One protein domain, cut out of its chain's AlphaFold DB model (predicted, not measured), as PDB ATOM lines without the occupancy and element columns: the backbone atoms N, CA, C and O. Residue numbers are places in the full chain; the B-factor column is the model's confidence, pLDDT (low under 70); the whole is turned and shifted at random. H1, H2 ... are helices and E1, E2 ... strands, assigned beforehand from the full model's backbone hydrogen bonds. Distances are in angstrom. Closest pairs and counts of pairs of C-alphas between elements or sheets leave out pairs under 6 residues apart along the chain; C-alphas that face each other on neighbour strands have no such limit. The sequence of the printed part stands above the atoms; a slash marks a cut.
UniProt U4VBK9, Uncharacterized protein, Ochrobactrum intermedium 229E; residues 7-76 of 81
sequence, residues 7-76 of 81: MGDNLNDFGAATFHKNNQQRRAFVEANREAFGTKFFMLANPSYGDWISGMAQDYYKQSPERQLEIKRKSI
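Overview. This is residues 7 to 76 of the 81 residues of an uncharacterized protein of Ochrobactrum intermedium 229E (UniProt U4VBK9). Helix H2, strand E1 and the short helix H1 stand at the corners of a triangle at one end of an elongated outline, joined by stretches of loop, and helix H4 stands by itself at the far end. The short helix H3, the element nearest to the mean of the C-alphas, lies between these two ends. The printed part has 70 residues, with H1, H2, E1, H3 and H4 in that order and 31 residues in named elements, under half; the class is mostly helix. It is only just compact, close to loose, with a radius of gyration of the C-alphas of 13.1 A, and spans 41 by 21 by 20 A.

Along the chain. Find C-alpha 23 at (32.476, -27.564, 45.451); from there H2, residues 23 to 32, runs 14.2 A to C-alpha 32. H1 is residues 11 to 14, 5.5 A, and E1 is residues 41 to 43, 6.2 A. H3 is residues 51 to 54, 4.9 A. H4, residues 65 to 74, runs 14.3 A to C-alpha 74 at (19.136, -26.997, 43.270).

Arrangement. Start at H2: it is close to H1 but not clearly touching, the closest C-alphas being those of Leu 11 and Arg 26, 7.6 A apart. H2 and H3 are also close but not clearly touching, with Asn 23 and Trp 52 closest, their C-alphas 6.1 A apart. From H1 look to E1: their closest C-alphas, those of Phe 14 and Phe 41, are 6.4 A apart. E1 pairs with no named strand, but residues 7 to 8 pair with its residues 42 to 43, parallel. H4 is apart from H1, H2, E1 and H3. In H2 and H4 every O i to N i+4 pair is within hydrogen-bond range; H1 and H3 are too short for such a pair, and of their single O i to N i+3 pairs, that of H1 is within range and that of H3 is not.

Size, cuts and confidence. Look for the two C-alphas farthest apart at Thr 39 and Glu 66, 40.5 A. The printed part has no cut, and its four links are short. The model's mean pLDDT is 95.5 over the printed part, and no printed residue is under 70.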
ATOM      1  N   MET A   7      45.517 -41.431  52.150       95.94
ATOM      2  CA  MET A   7      44.308 -42.204  51.875       95.94
ATOM      3  C   MET A   7      43.146 -41.655  52.696       95.94
ATOM      4  O   MET A   7      43.319 -41.393  53.884       95.94
ATOM      5  N   GLY A   8      41.984 -41.492  52.067       96.69
ATOM      6  CA  GLY A   8      40.815 -40.906  52.717       96.69
ATOM      7  C   GLY A   8      39.591 -40.849  51.811       96.69
ATOM      8  O   GLY A   8      39.661 -41.182  50.630       96.69
ATOM      9  N   ASP A   9      38.453 -40.452  52.359       96.50
ATOM     10  CA  ASP A   9      37.194 -40.274  51.632       96.50
ATOM     11  C   ASP A   9      36.882 -38.796  51.336       96.50
ATOM     12  O   ASP A   9      35.915 -38.475  50.637       96.50
ATOM     13  N   ASN A  10      37.722 -37.875  51.820       96.44
ATOM     14  CA  ASN A  10      37.562 -36.440  51.662       96.44
ATOM     15  C   ASN A  10      38.843 -35.793  51.111       96.44
ATOM     16  O   ASN A  10      39.955 -36.125  51.497       96.44
ATOM     17  N   LEU A  11      38.709 -34.783  50.243       96.44
ATOM     18  CA  LEU A  11      39.867 -34.046  49.709       96.44
ATOM     19  C   LEU A  11      40.719 -33.377  50.795       96.44
ATOM     20  O   LEU A  11      41.909 -33.154  50.588       96.44
ATOM     21  N   ASN A  12      40.120 -33.080  51.951       95.38
ATOM     22  CA  ASN A  12      40.841 -32.509  53.085       95.38
ATOM     23  C   ASN A  12      41.843 -33.503  53.711       95.38
ATOM     24  O   ASN A  12      42.774 -33.068  54.386       95.38
ATOM     25  N   ASP A  13      41.723 -34.803  53.423       95.06
ATOM     26  CA  ASP A  13      42.678 -35.835  53.852       95.06
ATOM     27  C   ASP A  13      43.994 -35.768  53.054       95.06
ATOM     28  O   ASP A  13      45.024 -36.292  53.473       95.06
ATOM     29  N   PHE A  14      43.981 -35.079  51.906       94.69
ATOM     30  CA  PHE A  14      45.134 -34.884  51.021       94.69
ATOM     31  C   PHE A  14      45.850 -33.545  51.262       94.69
ATOM     32  O   PHE A  14      46.810 -33.210  50.567       94.69
ATOM     33  N   GLY A  15      45.393 -32.773  52.256       91.56
ATOM     34  CA  GLY A  15      45.974 -31.501  52.675       91.56
ATOM     35  C   GLY A  15      44.938 -30.392  52.886       91.56
ATOM     36  O   GLY A  15      43.751 -30.531  52.610       91.56
ATOM     37  N   ALA A  16      45.403 -29.230  53.350       90.25
ATOM     38  CA  ALA A  16      44.526 -28.119  53.737       90.25
ATOM     39  C   ALA A  16      43.979 -27.280  52.561       90.25
ATOM     40  O   ALA A  16      43.157 -26.390  52.772       90.25
ATOM     41  N   ALA A  17      44.415 -27.534  51.321       88.69
ATOM     42  CA  ALA A  17      44.089 -26.696  50.159       88.69
ATOM     43  C   ALA A  17      42.576 -26.588  49.884       88.69
ATOM     44  O   ALA A  17      42.097 -25.558  49.402       88.69
ATOM     45  N   THR A  18      41.815 -27.634  50.216       89.06
ATOM     46  CA  THR A  18      40.364 -27.710  50.000       89.06
ATOM     47  C   THR A  18      39.529 -27.400  51.242       89.06
ATOM     48  O   THR A  18      38.294 -27.442  51.171       89.06
ATOM     49  N   PHE A  19      40.173 -27.051  52.359       90.06
ATOM     50  CA  PHE A  19      39.495 -26.740  53.609       90.06
ATOM     51  C   PHE A  19      38.663 -25.455  53.465       90.06
ATOM     52  O   PHE A  19      39.138 -24.443  52.943       90.06
ATOM     53  N   HIS A  20      37.390 -25.518  53.870       89.88
ATOM     54  CA  HIS A  20      36.393 -24.448  53.699       89.88
ATOM     55  C   HIS A  20      36.222 -23.916  52.259       89.88
ATOM     56  O   HIS A  20      35.766 -22.789  52.057       89.88
ATOM     57  N   LYS A  21      36.571 -24.711  51.240       95.31
ATOM     58  CA  LYS A  21      36.349 -24.358  49.832       95.31
ATOM     59  C   LYS A  21      35.002 -24.874  49.335       95.31
ATOM     60  O   LYS A  21      34.546 -25.943  49.734       95.31
ATOM     61  N   ASN A  22      34.387 -24.134  48.413       96.44
ATOM     62  CA  ASN A  22      33.151 -24.579  47.772       96.44
ATOM     63  C   ASN A  22      33.410 -25.729  46.777       96.44
ATOM     64  O   ASN A  22      34.545 -25.990  46.365       96.44
ATOM     65  N   ASN A  23      32.349 -26.403  46.335       96.44
ATOM     66  CA  ASN A  23      32.476 -27.564  45.451       96.44
ATOM     67  C   ASN A  23      33.087 -27.252  44.076       96.44
ATOM     68  O   ASN A  23      33.657 -28.145  43.451       96.44
ATOM     69  N   GLN A  24      33.002 -26.013  43.586       96.69
ATOM     70  CA  GLN A  24      33.672 -25.624  42.342       96.69
ATOM     71  C   GLN A  24      35.192 -25.599  42.525       96.69
ATOM     72  O   GLN A  24      35.910 -26.202  41.733       96.69
ATOM     73  N   GLN A  25      35.670 -24.967  43.594       97.56
ATOM     74  CA  GLN A  25      37.092 -24.906  43.938       97.56
ATOM     75  C   GLN A  25      37.656 -26.293  44.263       97.56
ATOM     76  O   GLN A  25      38.754 -26.631  43.832       97.56
ATOM     77  N   ARG A  26      36.881 -27.130  44.961       97.38
ATOM     78  CA  ARG A  26      37.244 -28.527  45.248       97.38
ATOM     79  C   ARG A  26      37.428 -29.343  43.966       97.38
ATOM     80  O   ARG A  26      38.418 -30.054  43.841       97.38
ATOM     81  N   ARG A  27      36.537 -29.192  42.977       97.50
ATOM     82  CA  ARG A  27      36.711 -29.821  41.653       97.50
ATOM     83  C   ARG A  27      37.929 -29.281  40.902       97.50
ATOM     84  O   ARG A  27      38.625 -30.061  40.267       97.50
ATOM     85  N   ALA A  28      38.212 -27.982  40.997       97.94
ATOM     86  CA  ALA A  28      39.403 -27.397  40.380       97.94
ATOM     87  C   ALA A  28      40.704 -27.957  40.984       97.94
ATOM     88  O   ALA A  28      41.648 -28.223  40.248       97.94
ATOM     89  N   PHE A  29      40.738 -28.201  42.300       97.50
ATOM     90  CA  PHE A  29      41.855 -28.895  42.946       97.50
ATOM     91  C   PHE A  29      42.038 -30.315  42.400       97.50
ATOM     92  O   PHE A  29      43.168 -30.705  42.114       97.50
ATOM     93  N   VAL A  30      40.944 -31.069  42.234       97.12
ATOM     94  CA  VAL A  30      40.997 -32.421  41.657       97.12
ATOM     95  C   VAL A  30      41.590 -32.384  40.251       97.12
ATOM     96  O   VAL A  30      42.514 -33.141  39.978       97.12
ATOM     97  N   GLU A  31      41.129 -31.474  39.389       97.94
ATOM     98  CA  GLU A  31      41.654 -31.350  38.022       97.94
ATOM     99  C   GLU A  31      43.144 -30.985  38.015       97.94
ATOM    100  O   GLU A  31      43.940 -31.623  37.329       97.94
ATOM    101  N   ALA A  32      43.550 -30.016  38.840       97.62
ATOM    102  CA  ALA A  32      44.946 -29.590  38.940       97.62
ATOM    103  C   ALA A  32      45.885 -30.687  39.478       97.62
ATOM    104  O   ALA A  32      47.085 -30.636  39.227       97.62
ATOM    105  N   ASN A  33      45.355 -31.672  40.210       97.00
ATOM    106  CA  ASN A  33      46.122 -32.762  40.819       97.00
ATOM    107  C   ASN A  33      45.742 -34.133  40.252       97.00
ATOM    108  O   ASN A  33      45.988 -35.150  40.899       97.00
ATOM    109  N   ARG A  34      45.145 -34.184  39.057       97.19
ATOM    110  CA  ARG A  34      44.602 -35.411  38.458       97.19
ATOM    111  C   ARG A  34      45.588 -36.583  38.482       97.19
ATOM    112  O   ARG A  34      45.198 -37.699  38.799       97.19
ATOM    113  N   GLU A  35      46.863 -36.324  38.203       97.69
ATOM    114  CA  GLU A  35      47.927 -37.343  38.155       97.69
ATOM    115  C   GLU A  35      48.333 -37.889  39.538       97.69
ATOM    116  O   GLU A  35      48.936 -38.957  39.642       97.69
ATOM    117  N   ALA A  36      47.996 -37.177  40.618       96.50
ATOM    118  CA  ALA A  36      48.274 -37.610  41.984       96.50
ATOM    119  C   ALA A  36      47.241 -38.623  42.511       96.50
ATOM    120  O   ALA A  36      47.541 -39.371  43.447       96.50
ATOM    121  N   PHE A  37      46.036 -38.673  41.932       97.12
ATOM    122  CA  PHE A  37      45.005 -39.630  42.337       97.12
ATOM    123  C   PHE A  37      45.357 -41.047  41.867       97.12
ATOM    124  O   PHE A  37      45.687 -41.268  40.707       97.12
ATOM    125  N   GLY A  38      45.304 -42.012  42.788       95.50
ATOM    126  CA  GLY A  38      45.719 -43.401  42.564       95.50
ATOM    127  C   GLY A  38      47.227 -43.653  42.681       95.50
ATOM    128  O   GLY A  38      47.651 -44.801  42.584       95.50
ATOM    129  N   THR A  39      48.036 -42.613  42.911       95.69
ATOM    130  CA  THR A  39      49.494 -42.732  43.104       95.69
ATOM    131  C   THR A  39      49.932 -42.216  44.472       95.69
ATOM    132  O   THR A  39      50.614 -42.920  45.213       95.69
ATOM    133  N   LYS A  40      49.510 -40.998  44.827       95.31
ATOM    134  CA  LYS A  40      49.769 -40.355  46.124       95.31
ATOM    135  C   LYS A  40      48.492 -40.151  46.931       95.31
ATOM    136  O   LYS A  40      48.555 -40.194  48.155       95.31
ATOM    137  N   PHE A  41      47.363 -39.930  46.260       97.19
ATOM    138  CA  PHE A  41      46.048 -39.720  46.864       97.19
ATOM    139  C   PHE A  41      45.133 -40.901  46.537       97.19
ATOM    140  O   PHE A  41      44.701 -41.066  45.394       97.19
ATOM    141  N   PHE A  42      44.828 -41.731  47.529       97.00
ATOM    142  CA  PHE A  42      43.912 -42.861  47.382       97.00
ATOM    143  C   PHE A  42      42.557 -42.493  47.975       97.00
ATOM    144  O   PHE A  42      42.426 -42.324  49.185       97.00
ATOM    145  N   MET A  43      41.558 -42.335  47.105       96.88
ATOM    146  CA  MET A  43      40.231 -41.878  47.504       96.88
ATOM    147  C   MET A  43      39.253 -43.044  47.656       96.88
ATOM    148  O   MET A  43      39.080 -43.835  46.729       96.88
ATOM    149  N   LEU A  44      38.588 -43.117  48.806       96.94
ATOM    150  CA  LEU A  44      37.479 -44.035  49.058       96.94
ATOM    151  C   LEU A  44      36.143 -43.343  48.762       96.94
ATOM    152  O   LEU A  44      35.988 -42.139  48.961       96.94
ATOM    153  N   ALA A  45      35.162 -44.100  48.272       95.56
ATOM    154  CA  ALA A  45      33.846 -43.552  47.964       95.56
ATOM    155  C   ALA A  45      33.009 -43.368  49.242       95.56
ATOM    156  O   ALA A  45      32.704 -44.343  49.926       95.56
ATOM    157  N   ASN A  46      32.573 -42.134  49.516       96.31
ATOM    158  CA  ASN A  46      31.604 -41.820  50.571       96.31
ATOM    159  C   ASN A  46      30.470 -40.922  50.034       96.31
ATOM    160  O   ASN A  46      30.630 -39.702  49.945       96.31
ATOM    161  N   PRO A  47      29.307 -41.500  49.676       93.44
ATOM    162  CA  PRO A  47      28.139 -40.734  49.246       93.44
ATOM    163  C   PRO A  47      27.284 -40.209  50.415       93.44
ATOM    164  O   PRO A  47      26.320 -39.481  50.181       93.44
ATOM    165  N   SER A  48      27.593 -40.583  51.660       93.94
ATOM    166  CA  SER A  48      26.735 -40.335  52.826       93.94
ATOM    167  C   SER A  48      26.999 -38.981  53.479       93.94
ATOM    168  O   SER A  48      26.057 -38.283  53.858       93.94
ATOM    169  N   TYR A  49      28.269 -38.598  53.631       93.12
ATOM    170  CA  TYR A  49      28.665 -37.345  54.275       93.12
ATOM    171  C   TYR A  49      30.022 -36.841  53.768       93.12
ATOM    172  O   TYR A  49      30.721 -37.536  53.038       93.12
ATOM    173  N   GLY A  50      30.390 -35.617  54.153       94.44
ATOM    174  CA  GLY A  50      31.710 -35.035  53.895       94.44
ATOM    175  C   GLY A  50      31.646 -33.554  53.537       94.44
ATOM    176  O   GLY A  50      30.567 -32.978  53.376       94.44
ATOM    177  N   ASP A  51      32.808 -32.926  53.354       95.44
ATOM    178  CA  ASP A  51      32.900 -31.491  53.024       95.44
ATOM    179  C   ASP A  51      32.357 -31.137  51.634       95.44
ATOM    180  O   ASP A  51      32.180 -29.971  51.290       95.44
ATOM    181  N   TRP A  52      32.042 -32.139  50.817       95.50
ATOM    182  CA  TRP A  52      31.281 -31.922  49.593       95.50
ATOM    183  C   TRP A  52      29.819 -31.521  49.875       95.50
ATOM    184  O   TRP A  52      29.190 -30.902  49.019       95.50
ATOM    185  N   ILE A  53      29.279 -31.809  51.069       95.12
ATOM    186  CA  ILE A  53      27.973 -31.304  51.516       95.12
ATOM    187  C   ILE A  53      28.094 -29.839  51.943       95.12
ATOM    188  O   ILE A  53      27.359 -28.992  51.437       95.12
ATOM    189  N   SER A  54      29.053 -29.514  52.820       94.75
ATOM    190  CA  SER A  54      29.285 -28.126  53.253       94.75
ATOM    191  C   SER A  54      29.661 -27.213  52.083       94.75
ATOM    192  O   SER A  54      29.237 -26.063  52.035       94.75
ATOM    193  N   GLY A  55      30.374 -27.741  51.085       95.50
ATOM    194  CA  GLY A  55      30.756 -27.029  49.869       95.50
ATOM    195  C   GLY A  55      29.613 -26.717  48.895       95.50
ATOM    196  O   GLY A  55      29.874 -26.080  47.868       95.50
ATOM    197  N   MET A  56      28.370 -27.147  49.164       95.94
ATOM    198  CA  MET A  56      27.205 -26.837  48.321       95.94
ATOM    199  C   MET A  56      26.761 -25.373  48.429       95.94
ATOM    200  O   MET A  56      26.256 -24.824  47.451       95.94
ATOM    201  N   ALA A  57      26.936 -24.742  49.592       95.31
ATOM    202  CA  ALA A  57      26.571 -23.349  49.833       95.31
ATOM    203  C   ALA A  57      27.374 -22.770  51.003       95.31
ATOM    204  O   ALA A  57      27.800 -23.499  51.897       95.31
ATOM    205  N   GLN A  58      27.537 -21.447  51.038       93.31
ATOM    206  CA  GLN A  58      28.113 -20.786  52.206       93.31
ATOM    207  C   GLN A  58      27.240 -21.040  53.443       93.31
ATOM    208  O   GLN A  58      26.012 -20.966  53.372       93.31
ATOM    209  N   ASP A  59      27.886 -21.356  54.568       93.69
ATOM    210  CA  ASP A  59      27.222 -21.622  55.846       93.69
ATOM    211  C   ASP A  59      26.143 -22.720  55.768       93.69
ATOM    212  O   ASP A  59      25.167 -22.677  56.513       93.69
ATOM    213  N   TYR A  60      26.311 -23.716  54.886       95.38
ATOM    214  CA  TYR A  60      25.323 -24.774  54.631       95.38
ATOM    215  C   TYR A  60      24.729 -25.391  55.914       95.38
ATOM    216  O   TYR A  60      23.512 -25.497  56.039       95.38
ATOM    217  N   TYR A  61      25.562 -25.739  56.900       94.25
ATOM    218  CA  TYR A  61      25.098 -26.355  58.152       94.25
ATOM    219  C   TYR A  61      24.435 -25.383  59.134       94.25
ATOM    220  O   TYR A  61      23.804 -25.830  60.087       94.25
ATOM    221  N   LYS A  62      24.547 -24.070  58.910       95.94
ATOM    222  CA  LYS A  62      23.807 -23.054  59.674       95.94
ATOM    223  C   LYS A  62      22.421 -22.781  59.078       95.94
ATOM    224  O   LYS A  62      21.628 -22.076  59.693       95.94
ATOM    225  N   GLN A  63      22.130 -23.299  57.883       96.44
ATOM    226  CA  GLN A  63      20.826 -23.156  57.235       96.44
ATOM    227  C   GLN A  63      19.782 -24.064  57.900       96.44
ATOM    228  O   GLN A  63      20.124 -25.143  58.393       96.44
ATOM    229  N   SER A  64      18.504 -23.670  57.844       97.56
ATOM    230  CA  SER A  64      17.400 -24.521  58.311       97.56
ATOM    231  C   SER A  64      17.313 -25.828  57.503       97.56
ATOM    232  O   SER A  64      17.769 -25.865  56.352       97.56
ATOM    233  N   PRO A  65      16.712 -26.902  58.047       97.00
ATOM    234  CA  PRO A  65      16.531 -28.160  57.318       97.00
ATOM    235  C   PRO A  65      15.824 -27.992  55.963       97.00
ATOM    236  O   PRO A  65      16.220 -28.603  54.969       97.00
ATOM    237  N   GLU A  66      14.827 -27.111  55.890       97.44
ATOM    238  CA  GLU A  66      14.072 -26.808  54.668       97.44
ATOM    239  C   GLU A  66      14.976 -26.147  53.629       97.44
ATOM    240  O   GLU A  66      14.978 -26.519  52.452       97.44
ATOM    241  N   ARG A  67      15.808 -25.199  54.073       97.00
ATOM    242  CA  ARG A  67      16.758 -24.511  53.201       97.00
ATOM    243  C   ARG A  67      17.868 -25.445  52.727       97.00
ATOM    244  O   ARG A  67      18.253 -25.387  51.560       97.00
ATOM    245  N   GLN A  68      18.350 -26.343  53.585       97.25
ATOM    246  CA  GLN A  68      19.289 -27.395  53.195       97.25
ATOM    247  C   GLN A  68      18.692 -28.311  52.118       97.25
ATOM    248  O   GLN A  68      19.359 -28.609  51.126       97.25
ATOM    249  N   LEU A  69      17.427 -28.717  52.266       96.69
ATOM    250  CA  LEU A  69      16.719 -29.515  51.263       96.69
ATOM    251  C   LEU A  69      16.595 -28.773  49.924       96.69
ATOM    252  O   LEU A  69      16.813 -29.368  48.867       96.69
ATOM    253  N   GLU A  70      16.284 -27.478  49.950       97.06
ATOM    254  CA  GLU A  70      16.225 -26.647  48.746       97.06
ATOM    255  C   GLU A  70      17.591 -26.553  48.048       97.06
ATOM    256  O   GLU A  70      17.674 -26.735  46.833       97.06
ATOM    257  N   ILE A  71      18.672 -26.329  48.806       96.62
ATOM    258  CA  ILE A  71      20.044 -26.297  48.277       96.62
ATOM    259  C   ILE A  71      20.397 -27.634  47.616       96.62
ATOM    260  O   ILE A  71      20.908 -27.640  46.495       96.62
ATOM    261  N   LYS A  72      20.078 -28.764  48.264       94.75
ATOM    262  CA  LYS A  72      20.291 -30.102  47.690       94.75
ATOM    263  C   LYS A  72      19.524 -30.292  46.384       94.75
ATOM    264  O   LYS A  72      20.077 -30.812  45.428       94.75
ATOM    265  N   ARG A  73      18.264 -29.859  46.314       95.50
ATOM    266  CA  ARG A  73      17.468 -29.963  45.080       95.50
ATOM    267  C   ARG A  73      18.061 -29.121  43.951       95.50
ATOM    268  O   ARG A  73      18.146 -29.596  42.826       95.50
ATOM    269  N   LYS A  74      18.522 -27.905  44.254       94.56
ATOM    270  CA  LYS A  74      19.136 -26.997  43.270       94.56
ATOM    271  C   LYS A  74      20.510 -27.449  42.777       94.56
ATOM    272  O   LYS A  74      20.944 -26.994  41.725       94.56
ATOM    273  N   SER A  75      21.212 -28.306  43.519       92.25
ATOM    274  CA  SER A  75      22.514 -28.828  43.090       92.25
ATOM    275  C   SER A  75      22.402 -29.973  42.074       92.25
ATOM    276  O   SER A  75      23.404 -30.332  41.450       92.25
ATOM    277  N   ILE A  76      21.195 -30.507  41.858       93.69
ATOM    278  CA  ILE A  76      20.913 -31.533  40.855       93.69
ATOM    279  C   ILE A  76      20.866 -30.880  39.472       93.69
ATOM    280  O   ILE A  76      20.083 -29.967  39.218       93.69
TER     281      ILE A  76